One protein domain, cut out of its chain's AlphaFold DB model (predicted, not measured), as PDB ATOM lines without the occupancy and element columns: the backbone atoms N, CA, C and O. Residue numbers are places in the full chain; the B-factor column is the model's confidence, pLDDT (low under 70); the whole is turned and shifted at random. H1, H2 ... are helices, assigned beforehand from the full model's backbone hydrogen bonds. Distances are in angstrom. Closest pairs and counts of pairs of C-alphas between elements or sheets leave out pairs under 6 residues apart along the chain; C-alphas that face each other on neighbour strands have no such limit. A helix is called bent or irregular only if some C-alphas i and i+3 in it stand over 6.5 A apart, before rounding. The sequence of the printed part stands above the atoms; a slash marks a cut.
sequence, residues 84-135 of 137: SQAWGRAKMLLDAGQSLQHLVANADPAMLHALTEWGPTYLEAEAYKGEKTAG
ATOM      1  N   SER A  84     -35.938  32.348  49.279       83.19
ATOM      2  CA  SER A  84     -36.387  31.175  48.511       83.19
ATOM      3  C   SER A  84     -37.686  31.410  47.730       83.19
ATOM      4  O   SER A  84     -37.794  31.039  46.559       83.19
ATOM      5  N   GLN A  85     -38.670  32.085  48.331       85.38
ATOM      6  CA  GLN A  85     -39.938  32.402  47.665       85.38
ATOM      7  C   GLN A  85     -39.774  33.455  46.565       85.38
ATOM      8  O   GLN A  85     -40.439  33.399  45.527       85.38
ATOM      9  N   ALA A  86     -38.903  34.443  46.784       88.06
ATOM     10  CA  ALA A  86     -38.578  35.442  45.771       88.06
ATOM     11  C   ALA A  86     -37.797  34.805  44.612       88.06
ATOM     12  O   ALA A  86     -38.098  35.082  43.450       88.06
ATOM     13  N   TRP A  87     -36.897  33.867  44.920       91.25
ATOM     14  CA  TRP A  87     -36.200  33.062  43.926       91.25
ATOM     15  C   TRP A  87     -37.159  32.201  43.102       91.25
ATOM     16  O   TRP A  87     -37.079  32.214  41.879       91.25
ATOM     17  N   GLY A  88     -38.124  31.518  43.728       89.19
ATOM     18  CA  GLY A  88     -39.122  30.720  43.007       89.19
ATOM     19  C   GLY A  88     -39.899  31.534  41.963       89.19
ATOM     20  O   GLY A  88     -40.104  31.072  40.840       89.19
ATOM     21  N   ARG A  89     -40.259  32.780  42.298       88.25
ATOM     22  CA  ARG A  89     -40.909  33.718  41.366       88.25
ATOM     23  C   ARG A  89     -39.969  34.162  40.241       88.25
ATOM     24  O   ARG A  89     -40.371  34.141  39.081       88.25
ATOM     25  N   ALA A  90     -38.729  34.526  40.568       89.19
ATOM     26  CA  ALA A  90     -37.727  34.926  39.580       89.19
ATOM     27  C   ALA A  90     -37.404  33.790  38.598       89.19
ATOM     28  O   ALA A  90     -37.405  33.998  37.387       89.19
ATOM     29  N   LYS A  91     -37.213  32.571  39.114       89.69
ATOM     30  CA  LYS A  91     -36.970  31.365  38.323       89.69
ATOM     31  C   LYS A  91     -38.115  31.091  37.353       89.69
ATOM     32  O   LYS A  91     -37.854  30.850  36.186       89.69
ATOM     33  N   MET A  92     -39.369  31.188  37.800       91.81
ATOM     34  CA  MET A  92     -40.529  30.995  36.923       91.81
ATOM     35  C   MET A  92     -40.541  31.985  35.748       91.81
ATOM     36  O   MET A  92     -40.878  31.607  34.631       91.81
ATOM     37  N   LEU A  93     -40.162  33.245  35.981       90.81
ATOM     38  CA  LEU A  93     -40.096  34.256  34.923       90.81
ATOM     39  C   LEU A  93     -38.921  34.014  33.963       90.81
ATOM     40  O   LEU A  93     -39.085  34.175  32.754       90.81
ATOM     41  N   LEU A  94     -37.766  33.586  34.484       89.00
ATOM     42  CA  LEU A  94     -36.617  33.168  33.675       89.00
ATOM     43  C   LEU A  94     -36.956  31.942  32.812       89.00
ATOM     44  O   LEU A  94     -36.697  31.957  31.612       89.00
ATOM     45  N   ASP A  95     -37.592  30.921  33.396       87.69
ATOM     46  CA  ASP A  95     -38.074  29.723  32.692       87.69
ATOM     47  C   ASP A  95     -39.117  30.086  31.613       87.69
ATOM     48  O   ASP A  95     -39.177  29.457  30.559       87.69
ATOM     49  N   ALA A  96     -39.924  31.129  31.847       89.19
ATOM     50  CA  ALA A  96     -40.878  31.670  30.875       89.19
ATOM     51  C   ALA A  96     -40.223  32.525  29.768       89.19
ATOM     52  O   ALA A  96     -40.924  33.050  28.901       89.19
ATOM     53  N   GLY A  97     -38.894  32.676  29.781       85.69
ATOM     54  CA  GLY A  97     -38.126  33.369  28.747       85.69
ATOM     55  C   GLY A  97     -37.912  34.864  28.987       85.69
ATOM     56  O   GLY A  97     -37.446  35.558  28.082       85.69
ATOM     57  N   GLN A  98     -38.224  35.396  30.174       88.12
ATOM     58  CA  GLN A  98     -37.824  36.765  30.505       88.12
ATOM     59  C   GLN A  98     -36.307  36.878  30.667       88.12
ATOM     60  O   GLN A  98     -35.646  35.995  31.210       88.12
ATOM     61  N   SER A  99     -35.747  38.007  30.227       86.38
ATOM     62  CA  SER A  99     -34.321  38.271  30.395       86.38
ATOM     63  C   SER A  99     -34.001  38.715  31.823       86.38
ATOM     64  O   SER A  99     -34.760  39.453  32.456       86.38
ATOM     65  N   LEU A 100     -32.818  38.332  32.311       83.06
ATOM     66  CA  LEU A 100     -32.338  38.736  33.635       83.06
ATOM     67  C   LEU A 100     -32.283  40.265  33.788       83.06
ATOM     68  O   LEU A 100     -32.633  40.793  34.837       83.06
ATOM     69  N   GLN A 101     -31.900  40.984  32.729       82.25
ATOM     70  CA  GLN A 101     -31.863  42.451  32.721       82.25
ATOM     71  C   GLN A 101     -33.253  43.057  32.945       82.25
ATOM     72  O   GLN A 101     -33.391  44.020  33.696       82.25
ATOM     73  N   HIS A 102     -34.282  42.480  32.321       82.69
ATOM     74  CA  HIS A 102     -35.656  42.935  32.498       82.69
ATOM     75  C   HIS A 102     -36.169  42.643  33.912       82.69
ATOM     76  O   HIS A 102     -36.858  43.482  34.491       82.69
ATOM     77  N   LEU A 103     -35.793  41.501  34.491       85.94
ATOM     78  CA  LEU A 103     -36.136  41.174  35.873       85.94
ATOM     79  C   LEU A 103     -35.456  42.110  36.867       85.94
ATOM     80  O   LEU A 103     -36.140  42.667  37.709       85.94
ATOM     81  N   VAL A 104     -34.152  42.360  36.735       85.00
ATOM     82  CA  VAL A 104     -33.425  43.297  37.611       85.00
ATOM     83  C   VAL A 104     -34.021  44.706  37.544       85.00
ATOM     84  O   VAL A 104     -34.151  45.359  38.573       85.00
ATOM     85  N   ALA A 105     -34.438  45.162  36.361       83.12
ATOM     86  CA  ALA A 105     -35.033  46.489  36.191       83.12
ATOM     87  C   ALA A 105     -36.406  46.654  36.874       83.12
ATOM     88  O   ALA A 105     -36.787  47.778  37.189       83.12
ATOM     89  N   ASN A 106     -37.148  45.561  37.088       83.19
ATOM     90  CA  ASN A 106     -38.512  45.578  37.637       83.19
ATOM     91  C   ASN A 106     -38.639  44.833  38.978       83.19
ATOM     92  O   ASN A 106     -39.745  44.680  39.496       83.19
ATOM     93  N   ALA A 107     -37.533  44.331  39.524       82.81
ATOM     94  CA  ALA A 107     -37.529  43.509  40.721       82.81
ATOM     95  C   ALA A 107     -37.780  44.353  41.975       82.81
ATOM     96  O   ALA A 107     -37.199  45.421  42.169       82.81
ATOM     97  N   ASP A 108     -38.612  43.821  42.870       82.19
ATOM     98  CA  ASP A 108     -38.665  44.299  44.247       82.19
ATOM     99  C   ASP A 108     -37.342  43.966  44.984       82.19
ATOM    100  O   ASP A 108     -36.573  43.106  44.533       82.19
ATOM    101  N   PRO A 109     -37.031  44.620  46.120       81.50
ATOM    102  CA  PRO A 109     -35.778  44.382  46.839       81.50
ATOM    103  C   PRO A 109     -35.532  42.913  47.223       81.50
ATOM    104  O   PRO A 109     -34.389  42.462  47.223       81.50
ATOM    105  N   ALA A 110     -36.586  42.145  47.519       81.94
ATOM    106  CA  ALA A 110     -36.459  40.729  47.857       81.94
ATOM    107  C   ALA A 110     -36.082  39.885  46.629       81.94
ATOM    108  O   ALA A 110     -35.266  38.969  46.728       81.94
ATOM    109  N   MET A 111     -36.639  40.211  45.463       83.12
ATOM    110  CA  MET A 111     -36.300  39.590  44.189       83.12
ATOM    111  C   MET A 111     -34.887  39.968  43.730       83.12
ATOM    112  O   MET A 111     -34.179  39.097  43.238       83.12
ATOM    113  N   LEU A 112     -34.424  41.203  43.958       84.62
ATOM    114  CA  LEU A 112     -33.031  41.593  43.687       84.62
ATOM    115  C   LEU A 112     -32.028  40.800  44.533       84.62
ATOM    116  O   LEU A 112     -31.025  40.317  44.003       84.62
ATOM    117  N   HIS A 113     -32.312  40.610  45.824       84.06
ATOM    118  CA  HIS A 113     -31.492  39.753  46.687       84.06
ATOM    119  C   HIS A 113     -31.479  38.308  46.213       84.06
ATOM    120  O   HIS A 113     -30.411  37.727  46.054       84.06
ATOM    121  N   ALA A 114     -32.652  37.753  45.907       86.88
ATOM    122  CA  ALA A 114     -32.760  36.395  45.393       86.88
ATOM    123  C   ALA A 114     -31.998  36.208  44.067       86.88
ATOM    124  O   ALA A 114     -31.312  35.208  43.882       86.88
ATOM    125  N   LEU A 115     -32.071  37.176  43.151       86.44
ATOM    126  CA  LEU A 115     -31.315  37.150  41.895       86.44
ATOM    127  C   LEU A 115     -29.803  37.251  42.128       86.44
ATOM    128  O   LEU A 115     -29.037  36.604  41.418       86.44
ATOM    129  N   THR A 116     -29.373  38.031  43.121       85.25
ATOM    130  CA  THR A 116     -27.953  38.170  43.478       85.25
ATOM    131  C   THR A 116     -27.399  36.889  44.104       85.25
ATOM    132  O   THR A 116     -26.272  36.502  43.806       85.25
ATOM    133  N   GLU A 117     -28.187  36.222  44.949       85.06
ATOM    134  CA  GLU A 117     -27.786  35.011  45.669       85.06
ATOM    135  C   GLU A 117     -27.844  33.747  44.792       85.06
ATOM    136  O   GLU A 117     -26.894  32.970  44.771       85.06
ATOM    137  N   TRP A 118     -28.928  33.552  44.033       84.88
ATOM    138  CA  TRP A 118     -29.210  32.293  43.322       84.88
ATOM    139  C   TRP A 118     -29.003  32.377  41.803       84.88
ATOM    140  O   TRP A 118     -28.821  31.354  41.136       84.88
ATOM    141  N   GLY A 119     -29.024  33.589  41.238       85.00
ATOM    142  CA  GLY A 119     -28.928  33.826  39.795       85.00
ATOM    143  C   GLY A 119     -27.655  33.274  39.141       85.00
ATOM    144  O   GLY A 119     -27.780  32.605  38.114       85.00
ATOM    145  N   PRO A 120     -26.447  33.486  39.704       85.38
ATOM    146  CA  PRO A 120     -25.211  32.956  39.123       85.38
ATOM    147  C   PRO A 120     -25.227  31.430  38.967       85.38
ATOM    148  O   PRO A 120     -25.015  30.924  37.868       85.38
ATOM    149  N   THR A 121     -25.582  30.697  40.028       84.38
ATOM    150  CA  THR A 121     -25.645  29.226  40.008       84.38
ATOM    151  C   THR A 121     -26.696  28.705  39.026       84.38
ATOM    152  O   THR A 121     -26.483  27.689  38.367       84.38
ATOM    153  N   TYR A 122     -27.828  29.401  38.889       83.19
ATOM    154  CA  TYR A 122     -28.848  29.052  37.901       83.19
ATOM    155  C   TYR A 122     -28.345  29.207  36.460       83.19
ATOM    156  O   TYR A 122     -28.538  28.304  35.649       83.19
ATOM    157  N   LEU A 123     -27.668  30.315  36.144       83.12
ATOM    158  CA  LEU A 123     -27.115  30.547  34.807       83.12
ATOM    159  C   LEU A 123     -26.005  29.553  34.456       83.12
ATOM    160  O   LEU A 123     -25.965  29.069  33.328       83.12
ATOM    161  N   GLU A 124     -25.139  29.214  35.414       82.31
ATOM    162  CA  GLU A 124     -24.127  28.165  35.241       82.31
ATOM    163  C   GLU A 124     -24.776  26.806  34.930       82.31
ATOM    164  O   GLU A 124     -24.345  26.097  34.018       82.31
ATOM    165  N   ALA A 125     -25.857  26.460  35.637       82.25
ATOM    166  CA  ALA A 125     -26.596  25.224  35.397       82.25
ATOM    167  C   ALA A 125     -27.296  25.203  34.024       82.25
ATOM    168  O   ALA A 125     -27.296  24.167  33.354       82.25
ATOM    169  N   GLU A 126     -27.880  26.321  33.586       79.94
ATOM    170  CA  GLU A 126     -28.513  26.440  32.265       79.94
ATOM    171  C   GLU A 126     -27.485  26.410  31.123       79.94
ATOM    172  O   GLU A 126     -27.704  25.721  30.123       79.94
ATOM    173  N   ALA A 127     -26.327  27.057  31.284       76.38
ATOM    174  CA  ALA A 127     -25.232  26.985  30.315       76.38
ATOM    175  C   ALA A 127     -24.750  25.537  30.116       76.38
ATOM    176  O   ALA A 127     -24.624  25.066  28.985       76.38
ATOM    177  N   TYR A 128     -24.591  24.788  31.212       70.44
ATOM    178  CA  TYR A 128     -24.204  23.378  31.165       70.44
ATOM    179  C   TYR A 128     -25.260  22.474  30.498       70.44
ATOM    180  O   TYR A 128     -24.921  21.487  29.837       70.44
ATOM    181  N   LYS A 129     -26.556  22.791  30.634       67.69
ATOM    182  CA  LYS A 129     -27.625  22.088  29.901       67.69
ATOM    183  C   LYS A 129     -27.572  22.381  28.404       67.69
ATOM    184  O   LYS A 129     -27.711  21.448  27.614       67.69
ATOM    185  N   GLY A 130     -27.336  23.638  28.024       60.66
ATOM    186  CA  GLY A 130     -27.169  24.043  26.627       60.66
ATOM    187  C   GLY A 130     -26.007  23.318  25.942       60.66
ATOM    188  O   GLY A 130     -26.183  22.769  24.853       60.66
ATOM    189  N   GLU A 131     -24.858  23.206  26.615       56.69
ATOM    190  CA  GLU A 131     -23.689  22.471  26.106       56.69
ATOM    191  C   GLU A 131     -23.960  20.972  25.910       56.69
ATOM    192  O   GLU A 131     -23.534  20.395  24.912       56.69
ATOM    193  N   LYS A 132     -24.731  20.327  26.797       54.28
ATOM    194  CA  LYS A 132     -25.104  18.908  26.632       54.28
ATOM    195  C   LYS A 132     -26.067  18.643  25.477       54.28
ATOM    196  O   LYS A 132     -26.102  17.521  24.976       54.28
ATOM    197  N   THR A 133     -26.850  19.637  25.061       49.78
ATOM    198  CA  THR A 133     -27.734  19.512  23.890       49.78
ATOM    199  C   THR A 133     -27.017  19.750  22.558       49.78
ATOM    200  O   THR A 133     -27.514  19.315  21.523       49.78
ATOM    201  N   ALA A 134     -25.827  20.357  22.580       51.16
ATOM    202  CA  ALA A 134     -24.952  20.539  21.423       51.16
ATOM    203  C   ALA A 134     -23.916  19.397  21.324       51.16
ATOM    204  O   ALA A 134     -22.708  19.614  21.378       51.16
ATOM    205  N   GLY A 135     -24.392  18.151  21.231       37.16
ATOM    206  CA  GLY A 135     -23.556  16.986  20.899       37.16
ATOM    207  C   GLY A 135     -23.101  17.009  19.427       37.16
ATOM    208  O   GLY A 135     -23.764  17.638  18.604       37.16
TER     209      GLY A 135
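Overview. This is residues 84 to 135 of the 137 residues of an uncharacterized protein of Arthrobacter sp. Hiyo4 (UniProt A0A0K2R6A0). One long bent helix, H3, makes the longest axis: its first arm, H3a, forms a small body with two shorter helices, and its second arm, H3b, leads out of that body, with residues 124 to 135 sticking out as a tail. In the body, H1 crosses H3a, and the short H2 runs beside H3a in the opposite direction. The printed part has 52 residues with three named helices, in the order H1, H2, H3, and no named strand; the class is all helix. The whole is only just compact, close to loose, with a radius of gyration of the C-alphas of 11.6 A, and spans 39 by 17 by 15 A.

Along the chain. H3, residues 109 to 133, was assigned as one helix by its hydrogen bonds but is bent, with C-alphas 117 and 120 7.3 A apart. Its arm H3a, residues 109 to 117, measures 12.4 A and begins with C-alpha 109 at (-35.778, 44.382, 46.839). The arm H3b, residues 120 to 133, measures 20.5 A and ends with C-alpha 133 at (-27.734, 19.512, 23.890). H1, residues 84 to 95, measures 16.0 A from C-alpha 84 at (-36.387, 31.175, 48.511). H2 is residues 100 to 106.

Arrangement. H3a and H3b stand at a steep tilt of 55 degrees. H1 touches H3a, about perpendicular at 76 degrees; their closest C-alphas, of Ala 86 and Met 111, are 5.0 A apart. H2 and H3a are close but not clearly touching, with the closest C-alphas, of Val 104 and Leu 112, 6.3 A apart; they run opposite ways at a shallow tilt of 19 degrees. H1 and H2 are also close but not clearly touching, Leu 94 to Leu 100 being the closest C-alphas at 7.0 A. H3b is apart from H2, and only just apart from H1, at 8.5 A. In H1, H2, H3a and H3b every O i to N i+4 pair is within hydrogen-bond range.

Size, cuts and confidence. The two C-alphas farthest apart, of Pro 109 and Gly 135, are 39.7 A apart. Without residues 124 to 135, which stand free, the other 40 residues span 20 by 20 by 16 A. The printed part has no cut, and the links H1 to H2 and H2 to H3 are tight. Mean pLDDT of the printed part is 80.7; residues 129 to 135 are under 70.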